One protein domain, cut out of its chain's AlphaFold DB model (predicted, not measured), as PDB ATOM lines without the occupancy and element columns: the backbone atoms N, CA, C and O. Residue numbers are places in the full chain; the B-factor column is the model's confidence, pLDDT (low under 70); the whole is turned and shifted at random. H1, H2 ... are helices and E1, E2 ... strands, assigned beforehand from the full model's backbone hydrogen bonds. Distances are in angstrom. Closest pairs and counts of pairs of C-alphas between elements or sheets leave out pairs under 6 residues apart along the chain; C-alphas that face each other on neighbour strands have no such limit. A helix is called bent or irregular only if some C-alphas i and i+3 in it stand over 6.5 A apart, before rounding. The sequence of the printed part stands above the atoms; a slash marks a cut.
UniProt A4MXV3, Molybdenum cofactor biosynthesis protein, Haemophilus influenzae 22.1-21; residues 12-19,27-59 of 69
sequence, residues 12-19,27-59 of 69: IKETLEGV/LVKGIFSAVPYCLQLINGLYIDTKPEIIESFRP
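Overview. This is residues 12 to 19 and 27 to 59 of the 69 residues of the protein "Molybdenum cofactor biosynthesis protein" of Haemophilus influenzae 22.1-21 (UniProt A4MXV3). This is an elongated piece with a short helix, H1, and a three-residue strand, E1, at one end, and a second helix, H2, making the other end of the long axis. From the far end of H2, a long unnamed stretch, residues 44 to 59, folds back past the length of H2 toward the end with H1 and E1, then turns around residues 50 to 53 and heads back the other way. The printed part has 41 residues, with two named helices and one named strand in the order H1, E1, H2. Of the 18 residues in named elements, under half of those printed, 15 are in helices, and the class is mostly helix. The whole is compact, with a radius of gyration of the C-alphas of 10.2 A, and its C-alphas span 29 by 17 by 17 A.

Arrangement. Start at the first printed residue, with H1, residues 12 to 17, and look from there to E1, residues 27 to 29. Their closest C-alphas are those of Glu 17 and Lys 29, 6.7 A apart, the one pair within 8 A, and the two centres are 10.6 A apart. E1 pairs with no named strand, but look just after H1: residues 18 to 19 form a short antiparallel pairing with residues 28 to 29 of E1. Go on to H2, residues 35 to 43, which is apart from H1 and also apart from E1. In H1 and H2 every O i to N i+4 pair is within hydrogen-bond range, and neither helix is bent.

Along the chain. Find C-alpha 12 at (36.593, -19.482, 81.751); from there H1 runs through residues 12 to 17, 8.5 A from first to last C-alpha. After the cut, C-alpha 27 stands at (52.705, -18.130, 78.292), where E1 begins, and E1 runs 6.8 A to C-alpha 29. H2 starts at C-alpha 35 and runs 12.1 A to C-alpha 43, at (41.099, -22.186, 106.170). The printed part ends at C-alpha 59, at (56.413, -20.563, 98.649).

Size, cuts and confidence. The two C-alphas farthest apart are those of Leu 27 and Asn 43, at 30.5 A, and the first and last printed C-alphas, of Ile 12 and Pro 59, are 26.1 A apart. Look between residues 19 and 27 for the cut: residues 20 to 26 are not printed, and C-alphas 19 and 27 are 5.6 A apart across it. The link from H1 to E1 is the link across the cut, and the link from E1 to H2 is tight, with 5 residues between them. The C-alphas of residues 44 to 59 lie 4 to 15 A from the mean of the C-alphas. The mean pLDDT of the printed part is 94.6, and no printed residue of this model is under 70.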
ATOM      1  N   ILE A  12      36.516 -18.855  80.420       97.31
ATOM      2  CA  ILE A  12      36.593 -19.482  81.751       97.31
ATOM      3  C   ILE A  12      37.862 -20.329  81.848       97.31
ATOM      4  O   ILE A  12      38.648 -20.157  82.780       97.31
ATOM      5  N   LYS A  13      38.081 -21.208  80.864       95.56
ATOM      6  CA  LYS A  13      39.255 -22.082  80.825       95.56
ATOM      7  C   LYS A  13      40.551 -21.276  80.763       95.56
ATOM      8  O   LYS A  13      41.443 -21.515  81.566       95.56
ATOM      9  N   GLU A  14      40.626 -20.290  79.876       95.00
ATOM     10  CA  GLU A  14      41.799 -19.417  79.736       95.00
ATOM     11  C   GLU A  14      42.077 -18.612  81.014       95.00
ATOM     12  O   GLU A  14      43.230 -18.458  81.406       95.00
ATOM     13  N   THR A  15      41.037 -18.154  81.716       96.62
ATOM     14  CA  THR A  15      41.193 -17.436  82.994       96.62
ATOM     15  C   THR A  15      41.748 -18.355  84.086       96.62
ATOM     16  O   THR A  15      42.644 -17.961  84.837       96.62
ATOM     17  N   LEU A  16      41.225 -19.581  84.191       97.62
ATOM     18  CA  LEU A  16      41.597 -20.535  85.238       97.62
ATOM     19  C   LEU A  16      42.954 -21.198  84.984       97.62
ATOM     20  O   LEU A  16      43.792 -21.210  85.884       97.62
ATOM     21  N   GLU A  17      43.169 -21.735  83.783       96.31
ATOM     22  CA  GLU A  17      44.369 -22.499  83.410       96.31
ATOM     23  C   GLU A  17      45.501 -21.603  82.896       96.31
ATOM     24  O   GLU A  17      46.679 -21.928  83.061       96.31
ATOM     25  N   GLY A  18      45.156 -20.447  82.328       95.06
ATOM     26  CA  GLY A  18      46.096 -19.539  81.689       95.06
ATOM     27  C   GLY A  18      46.124 -19.684  80.173       95.06
ATOM     28  O   GLY A  18      45.372 -20.453  79.572       95.06
ATOM     29  N   VAL A  19      47.019 -18.925  79.548       92.25
ATOM     30  CA  VAL A  19      47.215 -18.931  78.096       92.25
ATOM     31  C   VAL A  19      48.386 -19.848  77.769       92.25
ATOM     32  O   VAL A  19      49.485 -19.650  78.291       92.25
ATOM     33  N   LEU A  27      52.293 -19.519  78.524       92.12
ATOM     34  CA  LEU A  27      52.705 -18.130  78.292       92.12
ATOM     35  C   LEU A  27      52.317 -17.232  79.469       92.12
ATOM     36  O   LEU A  27      53.087 -16.376  79.896       92.12
ATOM     37  N   VAL A  28      51.112 -17.439  80.007       93.25
ATOM     38  CA  VAL A  28      50.585 -16.706  81.164       93.25
ATOM     39  C   VAL A  28      49.942 -17.710  82.103       93.25
ATOM     40  O   VAL A  28      49.042 -18.439  81.690       93.25
ATOM     41  N   LYS A  29      50.386 -17.753  83.365       93.81
ATOM     42  CA  LYS A  29      49.784 -18.629  84.379       93.81
ATOM     43  C   LYS A  29      48.349 -18.190  84.669       93.81
ATOM     44  O   LYS A  29      48.101 -17.014  84.923       93.81
ATOM     45  N   GLY A  30      47.422 -19.143  84.670       96.38
ATOM     46  CA  GLY A  30      46.039 -18.889  85.058       96.38
ATOM     47  C   GLY A  30      45.894 -18.573  86.542       96.38
ATOM     48  O   GLY A  30      46.743 -18.942  87.369       96.38
ATOM     49  N   ILE A  31      44.785 -17.919  86.897       97.25
ATOM     50  CA  ILE A  31      44.521 -17.487  88.278       97.25
ATOM     51  C   ILE A  31      44.453 -18.670  89.248       97.25
ATOM     52  O   ILE A  31      44.768 -18.535  90.432       97.25
ATOM     53  N   PHE A  32      44.092 -19.858  88.750       97.50
ATOM     54  CA  PHE A  32      43.953 -21.043  89.585       97.50
ATOM     55  C   PHE A  32      45.293 -21.544  90.142       97.50
ATOM     56  O   PHE A  32      45.295 -22.242  91.149       97.50
ATOM     57  N   SER A  33      46.438 -21.117  89.592       96.88
ATOM     58  CA  SER A  33      47.756 -21.431  90.167       96.88
ATOM     59  C   SER A  33      47.923 -20.902  91.598       96.88
ATOM     60  O   SER A  33      48.601 -21.530  92.405       96.88
ATOM     61  N   ALA A  34      47.277 -19.786  91.950       96.75
ATOM     62  CA  ALA A  34      47.362 -19.183  93.284       96.75
ATOM     63  C   ALA A  34      46.267 -19.674  94.250       96.75
ATOM     64  O   ALA A  34      46.432 -19.619  95.472       96.75
ATOM     65  N   VAL A  35      45.149 -20.174  93.715       97.25
ATOM     66  CA  VAL A  35      43.956 -20.569  94.482       97.25
ATOM     67  C   VAL A  35      44.254 -21.583  95.597       97.25
ATOM     68  O   VAL A  35      43.805 -21.350  96.723       97.25
ATOM     69  N   PRO A  36      45.031 -22.661  95.369       96.25
ATOM     70  CA  PRO A  36      45.347 -23.629  96.418       96.25
ATOM     71  C   PRO A  36      46.077 -23.034  97.624       96.25
ATOM     72  O   PRO A  36      45.827 -23.448  98.759       96.25
ATOM     73  N   TYR A  37      46.970 -22.064  97.406       96.75
ATOM     74  CA  TYR A  37      47.673 -21.413  98.508       96.75
ATOM     75  C   TYR A  37      46.780 -20.401  99.228       96.75
ATOM     76  O   TYR A  37      46.769 -20.379 100.456       96.75
ATOM     77  N   CYS A  38      45.936 -19.666  98.498       96.38
ATOM     78  CA  CYS A  38      44.910 -18.814  99.104       96.38
ATOM     79  C   CYS A  38      43.984 -19.606 100.043       96.38
ATOM     80  O   CYS A  38      43.703 -19.159 101.150       96.38
ATOM     81  N   LEU A  39      43.536 -20.804  99.646       95.69
ATOM     82  CA  LEU A  39      42.685 -21.648 100.497       95.69
ATOM     83  C   LEU A  39      43.419 -22.164 101.742       95.69
ATOM     84  O   LEU A  39      42.819 -22.195 102.821       95.69
ATOM     85  N   GLN A  40      44.708 -22.495 101.619       94.62
ATOM     86  CA  GLN A  40      45.526 -22.854 102.779       94.62
ATOM     87  C   GLN A  40      45.643 -21.683 103.759       94.62
ATOM     88  O   GLN A  40      45.526 -21.895 104.961       94.62
ATOM     89  N   LEU A  41      45.851 -20.460 103.267       94.62
ATOM     90  CA  LEU A  41      45.990 -19.276 104.119       94.62
ATOM     91  C   LEU A  41      44.693 -18.912 104.854       94.62
ATOM     92  O   LEU A  41      44.759 -18.434 105.980       94.62
ATOM     93  N   ILE A  42      43.529 -19.132 104.234       94.75
ATOM     94  CA  ILE A  42      42.236 -18.754 104.824       94.75
ATOM     95  C   ILE A  42      41.741 -19.824 105.812       94.75
ATOM     96  O   ILE A  42      41.338 -19.482 106.917       94.75
ATOM     97  N   ASN A  43      41.771 -21.107 105.426       90.88
ATOM     98  CA  ASN A  43      41.099 -22.186 106.170       90.88
ATOM     99  C   ASN A  43      42.018 -23.372 106.518       90.88
ATOM    100  O   ASN A  43      41.531 -24.414 106.952       90.88
ATOM    101  N   GLY A  44      43.327 -23.282 106.264       89.69
ATOM    102  CA  GLY A  44      44.271 -24.384 106.495       89.69
ATOM    103  C   GLY A  44      44.129 -25.572 105.531       89.69
ATOM    104  O   GLY A  44      44.876 -26.543 105.640       89.69
ATOM    105  N   LEU A  45      43.201 -25.511 104.568       91.50
ATOM    106  CA  LEU A  45      42.969 -26.577 103.595       91.50
ATOM    107  C   LEU A  45      44.138 -26.677 102.612       91.50
ATOM    108  O   LEU A  45      44.408 -25.749 101.847       91.50
ATOM    109  N   TYR A  46      44.804 -27.829 102.597       93.06
ATOM    110  CA  TYR A  46      45.846 -28.121 101.619       93.06
ATOM    111  C   TYR A  46      45.246 -28.861 100.425       93.06
ATOM    112  O   TYR A  46      45.019 -30.067 100.472       93.06
ATOM    113  N   ILE A  47      44.976 -28.109  99.365       92.81
ATOM    114  CA  ILE A  47      44.543 -28.625  98.064       92.81
ATOM    115  C   ILE A  47      45.742 -28.586  97.118       92.81
ATOM    116  O   ILE A  47      46.603 -27.716  97.256       92.81
ATOM    117  N   ASP A  48      45.802 -29.501  96.161       93.50
ATOM    118  CA  ASP A  48      46.784 -29.451  95.081       93.50
ATOM    119  C   ASP A  48      46.103 -29.580  93.717       93.50
ATOM    120  O   ASP A  48      44.903 -29.861  93.630       93.50
ATOM    121  N   THR A  49      46.860 -29.333  92.657       95.06
ATOM    122  CA  THR A  49      46.392 -29.401  91.274       95.06
ATOM    123  C   THR A  49      47.150 -30.462  90.497       95.06
ATOM    124  O   THR A  49      48.255 -30.859  90.843       95.06
ATOM    125  N   LYS A  50      46.527 -30.923  89.414       95.06
ATOM    126  CA  LYS A  50      47.156 -31.779  88.412       95.06
ATOM    127  C   LYS A  50      48.167 -30.957  87.598       95.06
ATOM    128  O   LYS A  50      47.710 -30.068  86.869       95.06
ATOM    129  N   PRO A  51      49.489 -31.203  87.699       91.44
ATOM    130  CA  PRO A  51      50.503 -30.381  87.031       91.44
ATOM    131  C   PRO A  51      50.370 -30.361  85.505       91.44
ATOM    132  O   PRO A  51      50.706 -29.361  84.874       91.44
ATOM    133  N   GLU A  52      49.819 -31.423  84.911       91.00
ATOM    134  CA  GLU A  52      49.523 -31.505  83.478       91.00
ATOM    135  C   GLU A  52      48.448 -30.498  83.024       91.00
ATOM    136  O   GLU A  52      48.399 -30.107  81.855       91.00
ATOM    137  N   ILE A  53      47.604 -30.034  83.953       91.50
ATOM    138  CA  ILE A  53      46.603 -28.990  83.710       91.50
ATOM    139  C   ILE A  53      47.179 -27.629  84.110       91.50
ATOM    140  O   ILE A  53      47.301 -26.743  83.256       91.50
ATOM    141  N   ILE A  54      47.541 -27.479  85.389       93.50
ATOM    142  CA  ILE A  54      48.119 -26.265  85.972       93.50
ATOM    143  C   ILE A  54      48.924 -26.604  87.233       93.50
ATOM    144  O   ILE A  54      48.477 -27.370  88.083       93.50
ATOM    145  N   GLU A  55      50.098 -26.000  87.385       93.19
ATOM    146  CA  GLU A  55      50.930 -26.117  88.587       93.19
ATOM    147  C   GLU A  55      50.422 -25.174  89.696       93.19
ATOM    148  O   GLU A  55      50.235 -23.973  89.462       93.19
ATOM    149  N   SER A  56      50.235 -25.698  90.912       95.25
ATOM    150  CA  SER A  56      49.902 -24.880  92.077       95.25
ATOM    151  C   SER A  56      51.148 -24.157  92.596       95.25
ATOM    152  O   SER A  56      52.195 -24.744  92.874       95.25
ATOM    153  N   PHE A  57      51.065 -22.836  92.721       94.75
ATOM    154  CA  PHE A  57      52.148 -22.051  93.290       94.75
ATOM    155  C   PHE A  57      52.093 -22.094  94.818       94.75
ATOM    156  O   PHE A  57      51.073 -21.769  95.427       94.75
ATOM    157  N   ARG A  58      53.234 -22.411  95.444       95.62
ATOM    158  CA  ARG A  58      53.454 -22.300  96.893       95.62
ATOM    159  C   ARG A  58      54.879 -21.813  97.190       95.62
ATOM    160  O   ARG A  58      55.824 -22.315  96.555       95.62
ATOM    161  N   PRO A  59      55.078 -20.898  98.162       94.88
ATOM    162  CA  PRO A  59      56.413 -20.563  98.649       94.88
ATOM    163  C   PRO A  59      57.050 -21.787  99.309       94.88
ATOM    164  O   PRO A  59      56.345 -22.666  99.803       94.88
TER     165      PRO A  59